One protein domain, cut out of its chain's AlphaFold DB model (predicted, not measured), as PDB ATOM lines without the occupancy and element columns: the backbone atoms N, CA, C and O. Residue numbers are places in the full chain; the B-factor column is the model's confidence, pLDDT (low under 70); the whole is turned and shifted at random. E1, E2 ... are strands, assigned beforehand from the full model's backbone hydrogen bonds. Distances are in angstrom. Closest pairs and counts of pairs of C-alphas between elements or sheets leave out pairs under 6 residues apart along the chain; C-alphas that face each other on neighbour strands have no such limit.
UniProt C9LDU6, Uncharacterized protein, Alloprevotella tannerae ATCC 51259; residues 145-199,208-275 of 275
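This is residues 145 to 199 and 208 to 275 of the 275 residues of an uncharacterized protein of Alloprevotella tannerae ATCC 51259 (UniProt C9LDU6). Two strongly twisted sheets stand face to face as a sandwich, the strands of the one at 11 degrees to those of the other; the layers come together at the edge strands E10 and E11 and are apart at the edge strands E3 and E6. Each sheet draws on both sides of a cut in the printed part: E6, E1 and E2 continue into E7, E8 and E11, while E3, E4 and E5 continue into E13, E12, E9 and E10. The printed part has 123 residues, no named helix and thirteen named strands, E1 to E13 in order along the chain, and its class is all strand. The sheet of six is mixed and the sheet of seven antiparallel. The whole is compact, with a radius of gyration of the C-alphas of 13.8 A, and rounded, spanning 36 by 31 by 25 A.

Start at E1, residues 145 to 149, which forms an antiparallel hairpin with E2, residues 154 to 158; look for N 147 and O 155, 2.8 A apart and within hydrogen-bond range. The link after E2 changes to the other sheet, where E3, residues 164 to 167, E4, residues 171 to 175, and E5, residues 179 to 184, form a meander, each strand the antiparallel neighbour of the one before. Within hydrogen-bond range there are N 166 and O 173, 2.9 A, and N 174 and O 181, 2.9 A. E6, residues 188 to 193, is back in the first sheet, antiparallel to E1 at 162 degrees, with N 146 and O 192 2.8 A apart; E5 and E6 meet only through their link. Beyond the cut, E7, residues 211 to 213, is parallel to E2 at 29 degrees, with N 158 and O 212 2.9 A apart. E7 forms a hairpin with E8, residues 217 to 221, where N 221 and O 211 are 2.8 A apart. In the other sheet, E9, residues 228 to 233, and E10, residues 238 to 243, form a hairpin, with N 231 and O 240 2.8 A apart. E11, residues 250 to 253, is antiparallel to E8 at 175 degrees, with N 218 and O 252 2.8 A apart. E12, residues 259 to 264, is antiparallel to E9, with N 232 and O 262 2.8 A apart, and forms a hairpin with E13, residues 269 to 274, with N 261 and O 272 2.8 A apart. E13 is also antiparallel to E5, at 155 degrees, with N 180 and O 273 2.9 A apart. The orders are E6, E1, E2, E7, E8, E11 and E3, E4, E5, E13, E12, E9, E10. Between the sheets, the closest C-alphas of E10 and E11 are those of Gly 240 and Ile 252, 6.1 A apart.

Find C-alpha 145 at (112.972, 110.972, 86.626), where E1 begins. E5 runs 16.7 A to C-alpha 184 at (110.842, 99.515, 77.422), and E6 covers 14.6 A. E9 measures 16.6 A, E10 14.0 A and E12 16.2 A. E13 runs 16.4 A and ends at C-alpha 274, at (109.741, 115.126, 69.802).

The two C-alphas farthest apart are those of Gly 199 and Lys 235, at 40.3 A. Residues 200 to 207 are not printed, and C-alphas 199 and 208 are 10.3 A apart across this cut. Of the links that are printed whole, E8 to E9 and E10 to E11 are short, the others tight. The mean pLDDT of the printed part is 80.7; 19 residues are under 70, among them 185 to 190 and 196 to 199.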
ATOM      1  N   VAL A 145     113.424 112.360  86.630       81.25
ATOM      2  CA  VAL A 145     112.972 110.972  86.626       81.25
ATOM      3  C   VAL A 145     114.198 110.085  86.717       81.25
ATOM      4  O   VAL A 145     115.017 110.037  85.800       81.25
ATOM      5  N   LYS A 146     114.320 109.382  87.838       81.94
ATOM      6  CA  LYS A 146     115.307 108.335  88.046       81.94
ATOM      7  C   LYS A 146     114.771 107.049  87.445       81.94
ATOM      8  O   LYS A 146     113.723 106.558  87.862       81.94
ATOM      9  N   VAL A 147     115.508 106.484  86.504       79.69
ATOM     10  CA  VAL A 147     115.239 105.157  85.952       79.69
ATOM     11  C   VAL A 147     116.342 104.226  86.433       79.69
ATOM     12  O   VAL A 147     117.525 104.527  86.272       79.69
ATOM     13  N   VAL A 148     115.956 103.119  87.062       79.12
ATOM     14  CA  VAL A 148     116.882 102.088  87.534       79.12
ATOM     15  C   VAL A 148     116.779 100.878  86.622       79.12
ATOM     16  O   VAL A 148     115.714 100.287  86.433       79.12
ATOM     17  N   ASP A 149     117.920 100.518  86.060       74.19
ATOM     18  CA  ASP A 149     118.107  99.387  85.165       74.19
ATOM     19  C   ASP A 149     117.926  98.031  85.862       74.19
ATOM     20  O   ASP A 149     117.999  97.920  87.092       74.19
ATOM     21  N   ALA A 150     117.786  96.963  85.072       72.31
ATOM     22  CA  ALA A 150     117.813  95.592  85.582       72.31
ATOM     23  C   ALA A 150     119.078  95.253  86.395       72.31
ATOM     24  O   ALA A 150     119.019  94.416  87.298       72.31
ATOM     25  N   ASN A 151     120.190  95.940  86.128       69.69
ATOM     26  CA  ASN A 151     121.453  95.770  86.844       69.69
ATOM     27  C   ASN A 151     121.590  96.675  88.083       69.69
ATOM     28  O   ASN A 151     122.630  96.665  88.734       69.69
ATOM     29  N   GLY A 152     120.571  97.479  88.411       68.94
ATOM     30  CA  GLY A 152     120.595  98.413  89.543       68.94
ATOM     31  C   GLY A 152     121.269  99.761  89.256       68.94
ATOM     32  O   GLY A 152     121.270 100.632  90.124       68.94
ATOM     33  N   ALA A 153     121.803  99.968  88.048       76.12
ATOM     34  CA  ALA A 153     122.364 101.251  87.630       76.12
ATOM     35  C   ALA A 153     121.254 102.302  87.469       76.12
ATOM     36  O   ALA A 153     120.252 102.053  86.796       76.12
ATOM     37  N   ALA A 154     121.436 103.473  88.080       79.25
ATOM     38  CA  ALA A 154     120.510 104.591  87.953       79.25
ATOM     39  C   ALA A 154     120.882 105.483  86.760       79.25
ATOM     40  O   ALA A 154     122.046 105.606  86.386       79.25
ATOM     41  N   THR A 155     119.893 106.122  86.152       78.25
ATOM     42  CA  THR A 155     120.065 107.196  85.168       78.25
ATOM     43  C   THR A 155     119.008 108.245  85.457       78.25
ATOM     44  O   THR A 155     117.853 107.893  85.714       78.25
ATOM     45  N   TYR A 156     119.398 109.516  85.450       81.38
ATOM     46  CA  TYR A 156     118.468 110.611  85.689       81.38
ATOM     47  C   TYR A 156     118.102 111.276  84.367       81.38
ATOM     48  O   TYR A 156     118.946 111.549  83.516       81.38
ATOM     49  N   PHE A 157     116.823 111.562  84.201       78.19
ATOM     50  CA  PHE A 157     116.316 112.336  83.082       78.19
ATOM     51  C   PHE A 157     115.746 113.625  83.634       78.19
ATOM     52  O   PHE A 157     114.853 113.585  84.480       78.19
ATOM     53  N   LYS A 158     116.277 114.756  83.177       80.69
ATOM     54  CA  LYS A 158     115.773 116.075  83.544       80.69
ATOM     55  C   LYS A 158     114.622 116.433  82.611       80.69
ATOM     56  O   LYS A 158     114.790 116.455  81.390       80.69
ATOM     57  N   LEU A 159     113.456 116.684  83.186       73.38
ATOM     58  CA  LEU A 159     112.252 117.073  82.468       73.38
ATOM     59  C   LEU A 159     111.981 118.558  82.711       73.38
ATOM     60  O   LEU A 159     112.189 119.066  83.804       73.38
ATOM     61  N   ALA A 160     111.516 119.259  81.676       69.00
ATOM     62  CA  ALA A 160     111.169 120.678  81.782       69.00
ATOM     63  C   ALA A 160     109.894 120.918  82.612       69.00
ATOM     64  O   ALA A 160     109.663 122.017  83.105       69.00
ATOM     65  N   GLU A 161     109.053 119.893  82.741       69.69
ATOM     66  CA  GLU A 161     107.804 119.927  83.488       69.69
ATOM     67  C   GLU A 161     107.447 118.527  83.990       69.69
ATOM     68  O   GLU A 161     107.937 117.512  83.483       69.69
ATOM     69  N   LYS A 162     106.542 118.463  84.971       69.56
ATOM     70  CA  LYS A 162     106.081 117.195  85.526       69.56
ATOM     71  C   LYS A 162     105.309 116.392  84.465       69.56
ATOM     72  O   LYS A 162     104.225 116.817  84.066       69.56
ATOM     73  N   PRO A 163     105.800 115.209  84.056       73.06
ATOM     74  CA  PRO A 163     105.152 114.425  83.021       73.06
ATOM     75  C   PRO A 163     103.906 113.721  83.559       73.06
ATOM     76  O   PRO A 163     103.828 113.322  84.727       73.06
ATOM     77  N   VAL A 164     102.964 113.454  82.661       77.38
ATOM     78  CA  VAL A 164     101.944 112.429  82.873       77.38
ATOM     79  C   VAL A 164     102.591 111.069  82.626       77.38
ATOM     80  O   VAL A 164     103.065 110.781  81.525       77.38
ATOM     81  N   VAL A 165     102.623 110.234  83.665       76.00
ATOM     82  CA  VAL A 165     103.119 108.858  83.579       76.00
ATOM     83  C   VAL A 165     101.986 107.951  83.132       76.00
ATOM     84  O   VAL A 165     100.932 107.906  83.767       76.00
ATOM     85  N   SER A 166     102.218 107.195  82.067       80.06
ATOM     86  CA  SER A 166     101.303 106.158  81.599       80.06
ATOM     87  C   SER A 166     102.063 104.867  81.319       80.06
ATOM     88  O   SER A 166     103.263 104.881  81.052       80.06
ATOM     89  N   PHE A 167     101.361 103.742  81.411       75.25
ATOM     90  CA  PHE A 167     101.913 102.430  81.103       75.25
ATOM     91  C   PHE A 167     101.220 101.874  79.867       75.25
ATOM     92  O   PHE A 167      99.994 101.800  79.810       75.25
ATOM     93  N   SER A 168     102.029 101.475  78.894       77.81
ATOM     94  CA  SER A 168     101.639 100.594  77.801       77.81
ATOM     95  C   SER A 168     101.905  99.136  78.198       77.81
ATOM     96  O   SER A 168     102.534  98.862  79.221       77.81
ATOM     97  N   ALA A 169     101.464  98.186  77.372       73.44
ATOM     98  CA  ALA A 169     101.700  96.757  77.579       73.44
ATOM     99  C   ALA A 169     103.197  96.402  77.682       73.44
ATOM    100  O   ALA A 169     103.560  95.449  78.363       73.44
ATOM    101  N   THR A 170     104.064  97.167  77.012       79.19
ATOM    102  CA  THR A 170     105.503  96.875  76.897       79.19
ATOM    103  C   THR A 170     106.406  98.050  77.276       79.19
ATOM    104  O   THR A 170     107.630  97.908  77.277       79.19
ATOM    105  N   SER A 171     105.853  99.228  77.580       77.94
ATOM    106  CA  SER A 171     106.647 100.450  77.778       77.94
ATOM    107  C   SER A 171     106.045 101.393  78.818       77.94
ATOM    108  O   SER A 171     104.830 101.572  78.879       77.94
ATOM    109  N   LEU A 172     106.906 102.030  79.609       76.25
ATOM    110  CA  LEU A 172     106.581 103.204  80.410       76.25
ATOM    111  C   LEU A 172     106.653 104.431  79.498       76.25
ATOM    112  O   LEU A 172     107.677 104.676  78.860       76.25
ATOM    113  N   VAL A 173     105.574 105.200  79.444       80.69
ATOM    114  CA  VAL A 173     105.443 106.364  78.568       80.69
ATOM    115  C   VAL A 173     105.309 107.612  79.432       80.69
ATOM    116  O   VAL A 173     104.308 107.797  80.134       80.69
ATOM    117  N   LEU A 174     106.324 108.473  79.375       78.44
ATOM    118  CA  LEU A 174     106.333 109.778  80.030       78.44
ATOM    119  C   LEU A 174     105.925 110.838  79.018       78.44
ATOM    120  O   LEU A 174     106.639 111.074  78.047       78.44
ATOM    121  N   THR A 175     104.780 111.478  79.236       77.81
ATOM    122  CA  THR A 175     104.278 112.520  78.332       77.81
ATOM    123  C   THR A 175     104.399 113.893  78.970       77.81
ATOM    124  O   THR A 175     103.908 114.109  80.074       77.81
ATOM    125  N   THR A 176     105.009 114.819  78.237       76.62
ATOM    126  CA  THR A 176     105.076 116.258  78.531       76.62
ATOM    127  C   THR A 176     104.471 117.048  77.361       76.62
ATOM    128  O   THR A 176     104.177 116.485  76.299       76.62
ATOM    129  N   THR A 177     104.292 118.355  77.529       69.38
ATOM    130  CA  THR A 177     103.926 119.314  76.479       69.38
ATOM    131  C   THR A 177     104.974 119.372  75.372       69.38
ATOM    132  O   THR A 177     104.609 119.549  74.215       69.38
ATOM    133  N   GLN A 178     106.250 119.157  75.706       62.59
ATOM    134  CA  GLN A 178     107.387 119.240  74.777       62.59
ATOM    135  C   GLN A 178     107.686 117.919  74.046       62.59
ATOM    136  O   GLN A 178     108.434 117.897  73.070       62.59
ATOM    137  N   GLY A 179     107.126 116.795  74.502       68.19
ATOM    138  CA  GLY A 179     107.405 115.497  73.895       68.19
ATOM    139  C   GLY A 179     107.049 114.305  74.769       68.19
ATOM    140  O   GLY A 179     106.597 114.434  75.910       68.19
ATOM    141  N   THR A 180     107.264 113.121  74.212       76.19
ATOM    142  CA  THR A 180     106.992 111.842  74.863       76.19
ATOM    143  C   THR A 180     108.274 111.016  74.924       76.19
ATOM    144  O   THR A 180     108.946 110.832  73.912       76.19
ATOM    145  N   VAL A 181     108.616 110.499  76.103       75.69
ATOM    146  CA  VAL A 181     109.760 109.599  76.304       75.69
ATOM    147  C   VAL A 181     109.241 108.195  76.580       75.69
ATOM    148  O   VAL A 181     108.413 108.012  77.475       75.69
ATOM    149  N   GLU A 182     109.703 107.212  75.809       77.75
ATOM    150  CA  GLU A 182     109.281 105.815  75.945       77.75
ATOM    151  C   GLU A 182     110.438 104.951  76.447       77.75
ATOM    152  O   GLU A 182     111.505 104.893  75.831       77.75
ATOM    153  N   TYR A 183     110.192 104.235  77.542       72.56
ATOM    154  CA  TYR A 183     111.135 103.299  78.147       72.56
ATOM    155  C   TYR A 183     110.575 101.872  78.076       72.56
ATOM    156  O   TYR A 183     109.507 101.620  78.640       72.56
ATOM    157  N   PRO A 184     111.254 100.918  77.418       73.44
ATOM    158  CA  PRO A 184     110.842  99.515  77.422       73.44
ATOM    159  C   PRO A 184     110.844  98.925  78.840       73.44
ATOM    160  O   PRO A 184     111.860  98.963  79.523       73.44
ATOM    161  N   ILE A 185     109.733  98.337  79.293       69.50
ATOM    162  CA  ILE A 185     109.625  97.778  80.660       69.50
ATOM    163  C   ILE A 185     110.588  96.595  80.866       69.50
ATOM    164  O   ILE A 185     111.014  96.338  81.985       69.50
ATOM    165  N   ALA A 186     110.960  95.891  79.791       67.44
ATOM    166  CA  ALA A 186     111.857  94.737  79.849       67.44
ATOM    167  C   ALA A 186     113.260  95.075  80.389       67.44
ATOM    168  O   ALA A 186     113.885  94.226  81.022       67.44
ATOM    169  N   ASP A 187     113.723  96.310  80.180       65.75
ATOM    170  CA  ASP A 187     115.098  96.711  80.485       65.75
ATOM    171  C   ASP A 187     115.223  97.419  81.850       65.75
ATOM    172  O   ASP A 187     116.321  97.555  82.390       65.75
ATOM    173  N   TYR A 188     114.106  97.831  82.466       66.00
ATOM    174  CA  TYR A 188     114.113  98.682  83.663       66.00
ATOM    175  C   TYR A 188     113.329  98.072  84.828       66.00
ATOM    176  O   TYR A 188     112.215  97.577  84.675       66.00
ATOM    177  N   ARG A 189     113.908  98.139  86.033       62.81
ATOM    178  CA  ARG A 189     113.331  97.577  87.267       62.81
ATOM    179  C   ARG A 189     112.445  98.552  88.020       62.81
ATOM    180  O   ARG A 189     111.449  98.134  88.607       62.81
ATOM    181  N   SER A 190     112.816  99.827  88.054       68.50
ATOM    182  CA  SER A 190     112.023 100.846  88.737       68.50
ATOM    183  C   SER A 190     112.194 102.218  88.103       68.50
ATOM    184  O   SER A 190     113.198 102.518  87.457       68.50
ATOM    185  N   PHE A 191     111.181 103.057  88.297       72.69
ATOM    186  CA  PHE A 191     111.219 104.471  87.962       72.69
ATOM    187  C   PHE A 191     110.689 105.261  89.158       72.69
ATOM    188  O   PHE A 191     109.700 104.875  89.785       72.69
ATOM    189  N   GLU A 192     111.354 106.359  89.485       77.00
ATOM    190  CA  GLU A 192     111.015 107.201  90.628       77.00
ATOM    191  C   GLU A 192     111.228 108.669  90.263       77.00
ATOM    192  O   GLU A 192     112.163 109.017  89.546       77.00
ATOM    193  N   PHE A 193     110.374 109.552  90.776       77.06
ATOM    194  CA  PHE A 193     110.656 110.984  90.757       77.06
ATOM    195  C   PHE A 193     111.583 111.286  91.926       77.06
ATOM    196  O   PHE A 193     111.142 111.312  93.079       77.06
ATOM    197  N   ALA A 194     112.864 111.465  91.633       75.56
ATOM    198  CA  ALA A 194     113.881 111.756  92.626       75.56
ATOM    199  C   ALA A 194     114.945 112.642  91.997       75.56
ATOM    200  O   ALA A 194     115.430 112.341  90.906       75.56
ATOM    201  N   ASP A 195     115.319 113.702  92.704       72.75
ATOM    202  CA  ASP A 195     116.484 114.488  92.331       72.75
ATOM    203  C   ASP A 195     117.754 113.648  92.487       72.75
ATOM    204  O   ASP A 195     117.813 112.778  93.370       72.75
ATOM    205  N   PRO A 196     118.774 113.886  91.648       66.69
ATOM    206  CA  PRO A 196     120.090 113.333  91.891       66.69
ATOM    207  C   PRO A 196     120.565 113.850  93.249       66.69
ATOM    208  O   PRO A 196     120.897 115.019  93.413       66.69
ATOM    209  N   THR A 197     120.544 112.991  94.265       62.41
ATOM    210  CA  THR A 197     121.248 113.286  95.507       62.41
ATOM    211  C   THR A 197     122.729 113.168  95.221       62.41
ATOM    212  O   THR A 197     123.193 112.076  94.884       62.41
ATOM    213  N   ASP A 198     123.457 114.260  95.439       56.44
ATOM    214  CA  ASP A 198     124.897 114.246  95.681       56.44
ATOM    215  C   ASP A 198     125.138 113.518  97.013       56.44
ATOM    216  O   ASP A 198     125.435 114.104  98.054       56.44
ATOM    217  N   GLY A 199     124.884 112.209  97.024       45.97
ATOM    218  CA  GLY A 199     125.285 111.358  98.126       45.97
ATOM    219  C   GLY A 199     126.796 111.453  98.238       45.97
ATOM    220  O   GLY A 199     127.489 111.440  97.222       45.97
ATOM    221  N   GLY A 208     129.837 111.086  87.578       68.44
ATOM    222  CA  GLY A 208     128.636 110.763  88.353       68.44
ATOM    223  C   GLY A 208     127.612 109.881  87.626       68.44
ATOM    224  O   GLY A 208     127.937 109.123  86.716       68.44
ATOM    225  N   THR A 209     126.350 109.965  88.052       77.25
ATOM    226  CA  THR A 209     125.252 109.212  87.425       77.25
ATOM    227  C   THR A 209     124.796 109.950  86.166       77.25
ATOM    228  O   THR A 209     124.407 111.106  86.289       77.25
ATOM    229  N   PRO A 210     124.771 109.327  84.974       81.81
ATOM    230  CA  PRO A 210     124.491 110.042  83.734       81.81
ATOM    231  C   PRO A 210     123.125 110.736  83.771       81.81
ATOM    232  O   PRO A 210     122.116 110.136  84.167       81.81
ATOM    233  N   ILE A 211     123.116 111.999  83.340       84.25
ATOM    234  CA  ILE A 211     121.933 112.858  83.296       84.25
ATOM    235  C   ILE A 211     121.662 113.248  81.847       84.25
ATOM    236  O   ILE A 211     122.546 113.776  81.179       84.25
ATOM    237  N   PHE A 212     120.444 113.025  81.357       87.25
ATOM    238  CA  PHE A 212     120.041 113.441  80.010       87.25
ATOM    239  C   PHE A 212     118.903 114.457  80.050       87.25
ATOM    240  O   PHE A 212     118.004 114.378  80.891       87.25
ATOM    241  N   SER A 213     118.923 115.389  79.101       84.81
ATOM    242  CA  SER A 213     117.846 116.345  78.852       84.81
ATOM    243  C   SER A 213     117.580 116.489  77.355       84.81
ATOM    244  O   SER A 213     118.467 116.286  76.519       84.81
ATOM    245  N   PHE A 214     116.330 116.809  77.020       83.50
ATOM    246  CA  PHE A 214     115.830 116.811  75.646       83.50
ATOM    247  C   PHE A 214     115.115 118.124  75.321       83.50
ATOM    248  O   PHE A 214     114.379 118.656  76.151       83.50
ATOM    249  N   GLY A 215     115.301 118.608  74.092       79.06
ATOM    250  CA  GLY A 215     114.657 119.808  73.557       79.06
ATOM    251  C   GLY A 215     115.002 120.020  72.079       79.06
ATOM    252  O   GLY A 215     114.868 119.118  71.251       79.06
ATOM    253  N   GLU A 216     115.471 121.213  71.719       84.25
ATOM    254  CA  GLU A 216     116.115 121.460  70.412       84.25
ATOM    255  C   GLU A 216     117.500 120.815  70.307       84.25
ATOM    256  O   GLU A 216     117.965 120.472  69.220       84.25
ATOM    257  N   THR A 217     118.139 120.619  71.455       87.38
ATOM    258  CA  THR A 217     119.426 119.952  71.600       87.38
ATOM    259  C   THR A 217     119.248 118.773  72.547       87.38
ATOM    260  O   THR A 217     118.548 118.874  73.556       87.38
ATOM    261  N   LEU A 218     119.854 117.643  72.201       89.81
ATOM    262  CA  LEU A 218     120.077 116.539  73.120       89.81
ATOM    263  C   LEU A 218     121.305 116.873  73.963       89.81
ATOM    264  O   LEU A 218     122.405 116.932  73.412       89.81
ATOM    265  N   SER A 219     121.128 117.018  75.272       90.56
ATOM    266  CA  SER A 219     122.240 117.266  76.190       90.56
ATOM    267  C   SER A 219     122.406 116.107  77.163       90.56
ATOM    268  O   SER A 219     121.433 115.643  77.761       90.56
ATOM    269  N   GLY A 220     123.641 115.641  77.323       89.06
ATOM    270  CA  GLY A 220     124.028 114.655  78.330       89.06
ATOM    271  C   GLY A 220     125.104 115.222  79.248       89.06
ATOM    272  O   GLY A 220     125.992 115.934  78.786       89.06
ATOM    273  N   GLU A 221     125.022 114.906  80.533       88.75
ATOM    274  CA  GLU A 221     125.956 115.318  81.580       88.75
ATOM    275  C   GLU A 221     126.377 114.107  82.420       88.75
ATOM    276  O   GLU A 221     125.669 113.099  82.481       88.75
ATOM    277  N   GLN A 222     127.529 114.219  83.089       85.44
ATOM    278  CA  GLN A 222     128.106 113.158  83.925       85.44
ATOM    279  C   GLN A 222     128.342 111.838  83.166       85.44
ATOM    280  O   GLN A 222     128.311 110.754  83.743       85.44
ATOM    281  N   LEU A 223     128.591 111.924  81.859       86.38
ATOM    282  CA  LEU A 223     129.013 110.792  81.042       86.38
ATOM    283  C   LEU A 223     130.497 110.507  81.268       86.38
ATOM    284  O   LEU A 223     131.275 111.393  81.604       86.38
ATOM    285  N   GLN A 224     130.919 109.272  81.016       86.75
ATOM    286  CA  GLN A 224     132.343 108.967  80.955       86.75
ATOM    287  C   GLN A 224     132.965 109.680  79.731       86.75
ATOM    288  O   GLN A 224     132.456 109.499  78.617       86.75
ATOM    289  N   PRO A 225     134.048 110.465  79.884       89.31
ATOM    290  CA  PRO A 225     134.702 111.158  78.780       89.31
ATOM    291  C   PRO A 225     135.125 110.222  77.662       89.31
ATOM    292  O   PRO A 225     135.521 109.078  77.896       89.31
ATOM    293  N   GLY A 226     135.055 110.722  76.434       88.81
ATOM    294  CA  GLY A 226     135.413 109.968  75.239       88.81
ATOM    295  C   GLY A 226     134.390 108.907  74.833       88.81
ATOM    296  O   GLY A 226     134.554 108.302  73.774       88.81
ATOM    297  N   THR A 227     133.320 108.686  75.608       90.06
ATOM    298  CA  THR A 227     132.264 107.750  75.200       90.06
ATOM    299  C   THR A 227     131.418 108.330  74.064       90.06
ATOM    300  O   THR A 227     131.060 109.510  74.105       90.06
ATOM    301  N   PRO A 228     131.084 107.529  73.036       92.31
ATOM    302  CA  PRO A 228     130.268 107.997  71.928       92.31
ATOM    303  C   PRO A 228     128.789 108.054  72.318       92.31
ATOM    304  O   PRO A 228     128.243 107.120  72.917       92.31
ATOM    305  N   VAL A 229     128.126 109.128  71.898       92.81
ATOM    306  CA  VAL A 229     126.671 109.266  71.895       92.81
ATOM    307  C   VAL A 229     126.221 109.464  70.454       92.81
ATOM    308  O   VAL A 229     126.680 110.373  69.761       92.81
ATOM    309  N   VAL A 230     125.337 108.582  69.993       93.62
ATOM    310  CA  VAL A 230     124.830 108.565  68.618       93.62
ATOM    311  C   VAL A 230     123.317 108.689  68.646       93.62
ATOM    312  O   VAL A 230     122.641 107.977  69.387       93.62
ATOM    313  N   VAL A 231     122.781 109.580  67.820       93.00
ATOM    314  CA  VAL A 231     121.344 109.779  67.643       93.00
ATOM    315  C   VAL A 231     120.940 109.272  66.272       93.00
ATOM    316  O   VAL A 231     121.496 109.694  65.259       93.00
ATOM    317  N   TYR A 232     119.941 108.402  66.246       92.44
ATOM    318  CA  TYR A 232     119.340 107.862  65.037       92.44
ATOM    319  C   TYR A 232     117.922 108.398  64.850       92.44
ATOM    320  O   TYR A 232     117.212 108.647  65.826       92.44
ATOM    321  N   ASP A 233     117.490 108.537  63.600       91.00
ATOM    322  CA  ASP A 233     116.088 108.772  63.262       91.00
ATOM    323  C   ASP A 233     115.277 107.463  63.271       91.00
ATOM    324  O   ASP A 233     115.808 106.359  63.429       91.00
ATOM    325  N   SER A 234     113.966 107.567  63.040       88.31
ATOM    326  CA  SER A 234     113.064 106.410  62.943       88.31
ATOM    327  C   SER A 234     113.407 105.427  61.815       88.31
ATOM    328  O   SER A 234     112.858 104.329  61.779       88.31
ATOM    329  N   LYS A 235     114.256 105.830  60.863       88.25
ATOM    330  CA  LYS A 235     114.718 105.018  59.730       88.25
ATOM    331  C   LYS A 235     116.108 104.420  59.989       88.25
ATOM    332  O   LYS A 235     116.660 103.788  59.093       88.25
ATOM    333  N   GLY A 236     116.677 104.618  61.182       86.25
ATOM    334  CA  GLY A 236     118.008 104.136  61.551       86.25
ATOM    335  C   GLY A 236     119.162 104.945  60.953       86.25
ATOM    336  O   GLY A 236     120.305 104.493  60.995       86.25
ATOM    337  N   ARG A 237     118.902 106.133  60.394       90.88
ATOM    338  CA  ARG A 237     119.945 107.033  59.876       90.88
ATOM    339  C   ARG A 237     120.508 107.879  61.009       90.88
ATOM    340  O   ARG A 237     119.757 108.314  61.877       90.88
ATOM    341  N   ILE A 238     121.812 108.142  60.986       92.31
ATOM    342  CA  ILE A 238     122.470 108.984  61.993       92.31
ATOM    343  C   ILE A 238     122.053 110.443  61.773       92.31
ATOM    344  O   ILE A 238     122.286 111.007  60.705       92.31
ATOM    345  N   VAL A 239     121.434 111.035  62.793       91.12
ATOM    346  CA  VAL A 239     121.047 112.455  62.850       91.12
ATOM    347  C   VAL A 239     122.186 113.291  63.421       91.12
ATOM    348  O   VAL A 239     122.436 114.401  62.962       91.12
ATOM    349  N   GLY A 240     122.900 112.747  64.404       90.56
ATOM    350  CA  GLY A 240     124.043 113.401  65.018       90.56
ATOM    351  C   GLY A 240     124.853 112.425  65.858       90.56
ATOM    352  O   GLY A 240     124.324 111.441  66.375       90.56
ATOM    353  N   GLN A 241     126.147 112.690  65.970       93.69
ATOM    354  CA  GLN A 241     127.077 111.873  66.736       93.69
ATOM    355  C   GLN A 241     128.140 112.766  67.358       93.69
ATOM    356  O   GLN A 241     128.724 113.606  66.674       93.69
ATOM    357  N   GLN A 242     128.411 112.551  68.640       94.25
ATOM    358  CA  GLN A 242     129.463 113.260  69.351       94.25
ATOM    359  C   GLN A 242     129.989 112.408  70.506       94.25
ATOM    360  O   GLN A 242     129.248 111.633  71.109       94.25
ATOM    361  N   ASN A 243     131.275 112.556  70.814       93.44
ATOM    362  CA  ASN A 243     131.867 111.947  71.997       93.44
ATOM    363  C   ASN A 243     131.720 112.890  73.194       93.44
ATOM    364  O   ASN A 243     131.828 114.107  73.031       93.44
ATOM    365  N   ALA A 244     131.510 112.331  74.385       91.75
ATOM    366  CA  ALA A 244     131.505 113.105  75.618       91.75
ATOM    367  C   ALA A 244     132.859 113.812  75.816       91.75
ATOM    368  O   ALA A 244     133.915 113.200  75.623       91.75
ATOM    369  N   ASP A 245     132.823 115.090  76.185       91.62
ATOM    370  CA  ASP A 245     134.019 115.895  76.444       91.62
ATOM    371  C   ASP A 245     134.749 115.468  77.734       91.62
ATOM    372  O   ASP A 245     134.351 114.528  78.427       91.62
ATOM    373  N   ALA A 246     135.846 116.155  78.066       86.88
ATOM    374  CA  ALA A 246     136.634 115.875  79.269       86.88
ATOM    375  C   ALA A 246     135.836 116.059  80.576       86.88
ATOM    376  O   ALA A 246     136.205 115.500  81.608       86.88
ATOM    377  N   GLN A 247     134.744 116.822  80.531       85.06
ATOM    378  CA  GLN A 247     133.821 117.086  81.630       85.06
ATOM    379  C   GLN A 247     132.617 116.127  81.630       85.06
ATOM    380  O   GLN A 247     131.718 116.275  82.460       85.06
ATOM    381  N   GLY A 248     132.581 115.149  80.718       87.06
ATOM    382  CA  GLY A 248     131.483 114.197  80.612       87.06
ATOM    383  C   GLY A 248     130.205 114.796  80.031       87.06
ATOM    384  O   GLY A 248     129.108 114.345  80.375       87.06
ATOM    385  N   ARG A 249     130.315 115.835  79.200       90.38
ATOM    386  CA  ARG A 249     129.179 116.525  78.583       90.38
ATOM    387  C   ARG A 249     129.103 116.255  77.090       90.38
ATOM    388  O   ARG A 249     130.112 116.066  76.414       90.38
ATOM    389  N   VAL A 250     127.884 116.258  76.568       93.56
ATOM    390  CA  VAL A 250     127.607 116.144  75.134       93.56
ATOM    391  C   VAL A 250     126.404 117.011  74.778       93.56
ATOM    392  O   VAL A 250     125.472 117.108  75.575       93.56
ATOM    393  N   ALA A 251     126.418 117.635  73.599       92.94
ATOM    394  CA  ALA A 251     125.337 118.496  73.127       92.94
ATOM    395  C   ALA A 251     125.134 118.310  71.616       92.94
ATOM    396  O   ALA A 251     125.867 118.868  70.805       92.94
ATOM    397  N   ILE A 252     124.128 117.524  71.234       92.50
ATOM    398  CA  ILE A 252     123.831 117.197  69.835       92.50
ATOM    399  C   ILE A 252     122.588 117.972  69.401       92.50
ATOM    400  O   ILE A 252     121.490 117.732  69.906       92.50
ATOM    401  N   ALA A 253     122.745 118.900  68.458       90.69
ATOM    402  CA  ALA A 253     121.623 119.656  67.911       90.69
ATOM    403  C   ALA A 253     120.685 118.725  67.123       90.69
ATOM    404  O   ALA A 253     121.095 118.095  66.148       90.69
ATOM    405  N   LEU A 254     119.420 118.650  67.539       85.31
ATOM    406  CA  LEU A 254     118.366 117.903  66.838       85.31
ATOM    407  C   LEU A 254     117.579 118.806  65.874       85.31
ATOM    408  O   LEU A 254     116.802 118.324  65.050       85.31
ATOM    409  N   GLY A 255     117.778 120.125  65.980       80.94
ATOM    410  CA  GLY A 255     117.028 121.131  65.238       80.94
ATOM    411  C   GLY A 255     115.562 121.189  65.670       80.94
ATOM    412  O   GLY A 255     115.163 120.617  66.689       80.94
ATOM    413  N   ASN A 256     114.731 121.874  64.882       77.88
ATOM    414  CA  ASN A 256     113.309 122.052  65.190       77.88
ATOM    415  C   ASN A 256     112.395 120.979  64.570       77.88
ATOM    416  O   ASN A 256     111.203 121.192  64.373       77.88
ATOM    417  N   THR A 257     112.960 119.823  64.225       76.12
ATOM    418  CA  THR A 257     112.241 118.760  63.520       76.12
ATOM    419  C   THR A 257     111.551 117.837  64.518       76.12
ATOM    420  O   THR A 257     112.216 117.155  65.299       76.12
ATOM    421  N   ALA A 258     110.221 117.794  64.480       83.25
ATOM    422  CA  ALA A 258     109.438 116.796  65.201       83.25
ATOM    423  C   ALA A 258     109.704 115.391  64.636       83.25
ATOM    424  O   ALA A 258     109.897 115.212  63.429       83.25
ATOM    425  N   GLY A 259     109.720 114.377  65.499       85.31
ATOM    426  CA  GLY A 259     110.026 113.016  65.079       85.31
ATOM    427  C   GLY A 259     110.481 112.095  66.202       85.31
ATOM    428  O   GLY A 259     110.615 112.481  67.362       85.31
ATOM    429  N   ILE A 260     110.710 110.836  65.832       87.44
ATOM    430  CA  ILE A 260     111.243 109.811  66.726       87.44
ATOM    431  C   ILE A 260     112.765 109.803  66.602       87.44
ATOM    432  O   ILE A 260     113.299 109.643  65.501       87.44
ATOM    433  N   PHE A 261     113.431 109.895  67.746       90.38
ATOM    434  CA  PHE A 261     114.874 109.822  67.886       90.38
ATOM    435  C   PHE A 261     115.246 108.655  68.798       90.38
ATOM    436  O   PHE A 261     114.669 108.469  69.871       90.38
ATOM    437  N   ILE A 262     116.221 107.864  68.369       90.12
ATOM    438  CA  ILE A 262     116.786 106.772  69.159       90.12
ATOM    439  C   ILE A 262     118.188 107.201  69.557       90.12
ATOM    440  O   ILE A 262     119.044 107.404  68.699       90.12
ATOM    441  N   VAL A 263     118.427 107.346  70.854       90.81
ATOM    442  CA  VAL A 263     119.743 107.705  71.378       90.81
ATOM    443  C   VAL A 263     120.433 106.437  71.840       90.81
ATOM    444  O   VAL A 263     119.880 105.675  72.635       90.81
ATOM    445  N   LYS A 264     121.648 106.223  71.346       89.94
ATOM    446  CA  LYS A 264     122.533 105.134  71.742       89.94
ATOM    447  C   LYS A 264     123.774 105.711  72.403       89.94
ATOM    448  O   LYS A 264     124.485 106.524  71.815       89.94
ATOM    449  N   THR A 265     124.036 105.259  73.616       87.25
ATOM    450  CA  THR A 265     125.256 105.538  74.369       87.25
ATOM    451  C   THR A 265     126.082 104.257  74.467       87.25
ATOM    452  O   THR A 265     125.649 103.188  74.029       87.25
ATOM    453  N   ALA A 266     127.278 104.341  75.053       81.19
ATOM    454  CA  ALA A 266     128.123 103.167  75.276       81.19
ATOM    455  C   ALA A 266     127.431 102.078  76.119       81.19
ATOM    456  O   ALA A 266     127.676 100.891  75.920       81.19
ATOM    457  N   THR A 267     126.563 102.478  77.050       73.00
ATOM    458  CA  THR A 267     125.965 101.574  78.042       73.00
ATOM    459  C   THR A 267     124.468 101.363  77.856       73.00
ATOM    460  O   THR A 267     123.930 100.395  78.398       73.00
ATOM    461  N   LYS A 268     123.772 102.260  77.145       76.06
ATOM    462  CA  LYS A 268     122.306 102.290  77.087       76.06
ATOM    463  C   LYS A 268     121.777 102.724  75.726       76.06
ATOM    464  O   LYS A 268     122.470 103.306  74.898       76.06
ATOM    465  N   SER A 269     120.510 102.419  75.482       83.50
ATOM    466  CA  SER A 269     119.757 102.931  74.341       83.50
ATOM    467  C   SER A 269     118.348 103.275  74.797       83.50
ATOM    468  O   SER A 269     117.776 102.545  75.600       83.50
ATOM    469  N   PHE A 270     117.803 104.390  74.323       84.38
ATOM    470  CA  PHE A 270     116.451 104.822  74.675       84.38
ATOM    471  C   PHE A 270     115.810 105.605  73.527       84.38
ATOM    472  O   PHE A 270     116.492 106.108  72.628       84.38
ATOM    473  N   LYS A 271     114.478 105.687  73.547       85.06
ATOM    474  CA  LYS A 271     113.673 106.310  72.496       85.06
ATOM    475  C   LYS A 271     113.005 107.580  73.018       85.06
ATOM    476  O   LYS A 271     112.316 107.567  74.038       85.06
ATOM    477  N   PHE A 272     113.167 108.663  72.271       84.06
ATOM    478  CA  PHE A 272     112.537 109.951  72.524       84.06
ATOM    479  C   PHE A 272     111.673 110.357  71.329       84.06
ATOM    480  O   PHE A 272     112.058 110.168  70.176       84.06
ATOM    481  N   ILE A 273     110.498 110.915  71.595       85.06
ATOM    482  CA  ILE A 273     109.564 111.395  70.580       85.06
ATOM    483  C   ILE A 273     109.383 112.894  70.791       85.06
ATOM    484  O   ILE A 273     108.744 113.328  71.753       85.06
ATOM    485  N   LYS A 274     109.936 113.678  69.867       82.75
ATOM    486  CA  LYS A 274     109.741 115.126  69.802       82.75
ATOM    487  C   LYS A 274     108.435 115.421  69.067       82.75
ATOM    488  O   LYS A 274     108.231 114.878  67.977       82.75
ATOM    489  N   LYS A 275     107.569 116.237  69.666       76.69
ATOM    490  CA  LYS A 275     106.311 116.688  69.053       76.69
ATOM    491  C   LYS A 275     106.494 117.978  68.271       76.69
ATOM    492  O   LYS A 275     107.442 118.725  68.598       76.69
TER     493      LYS A 275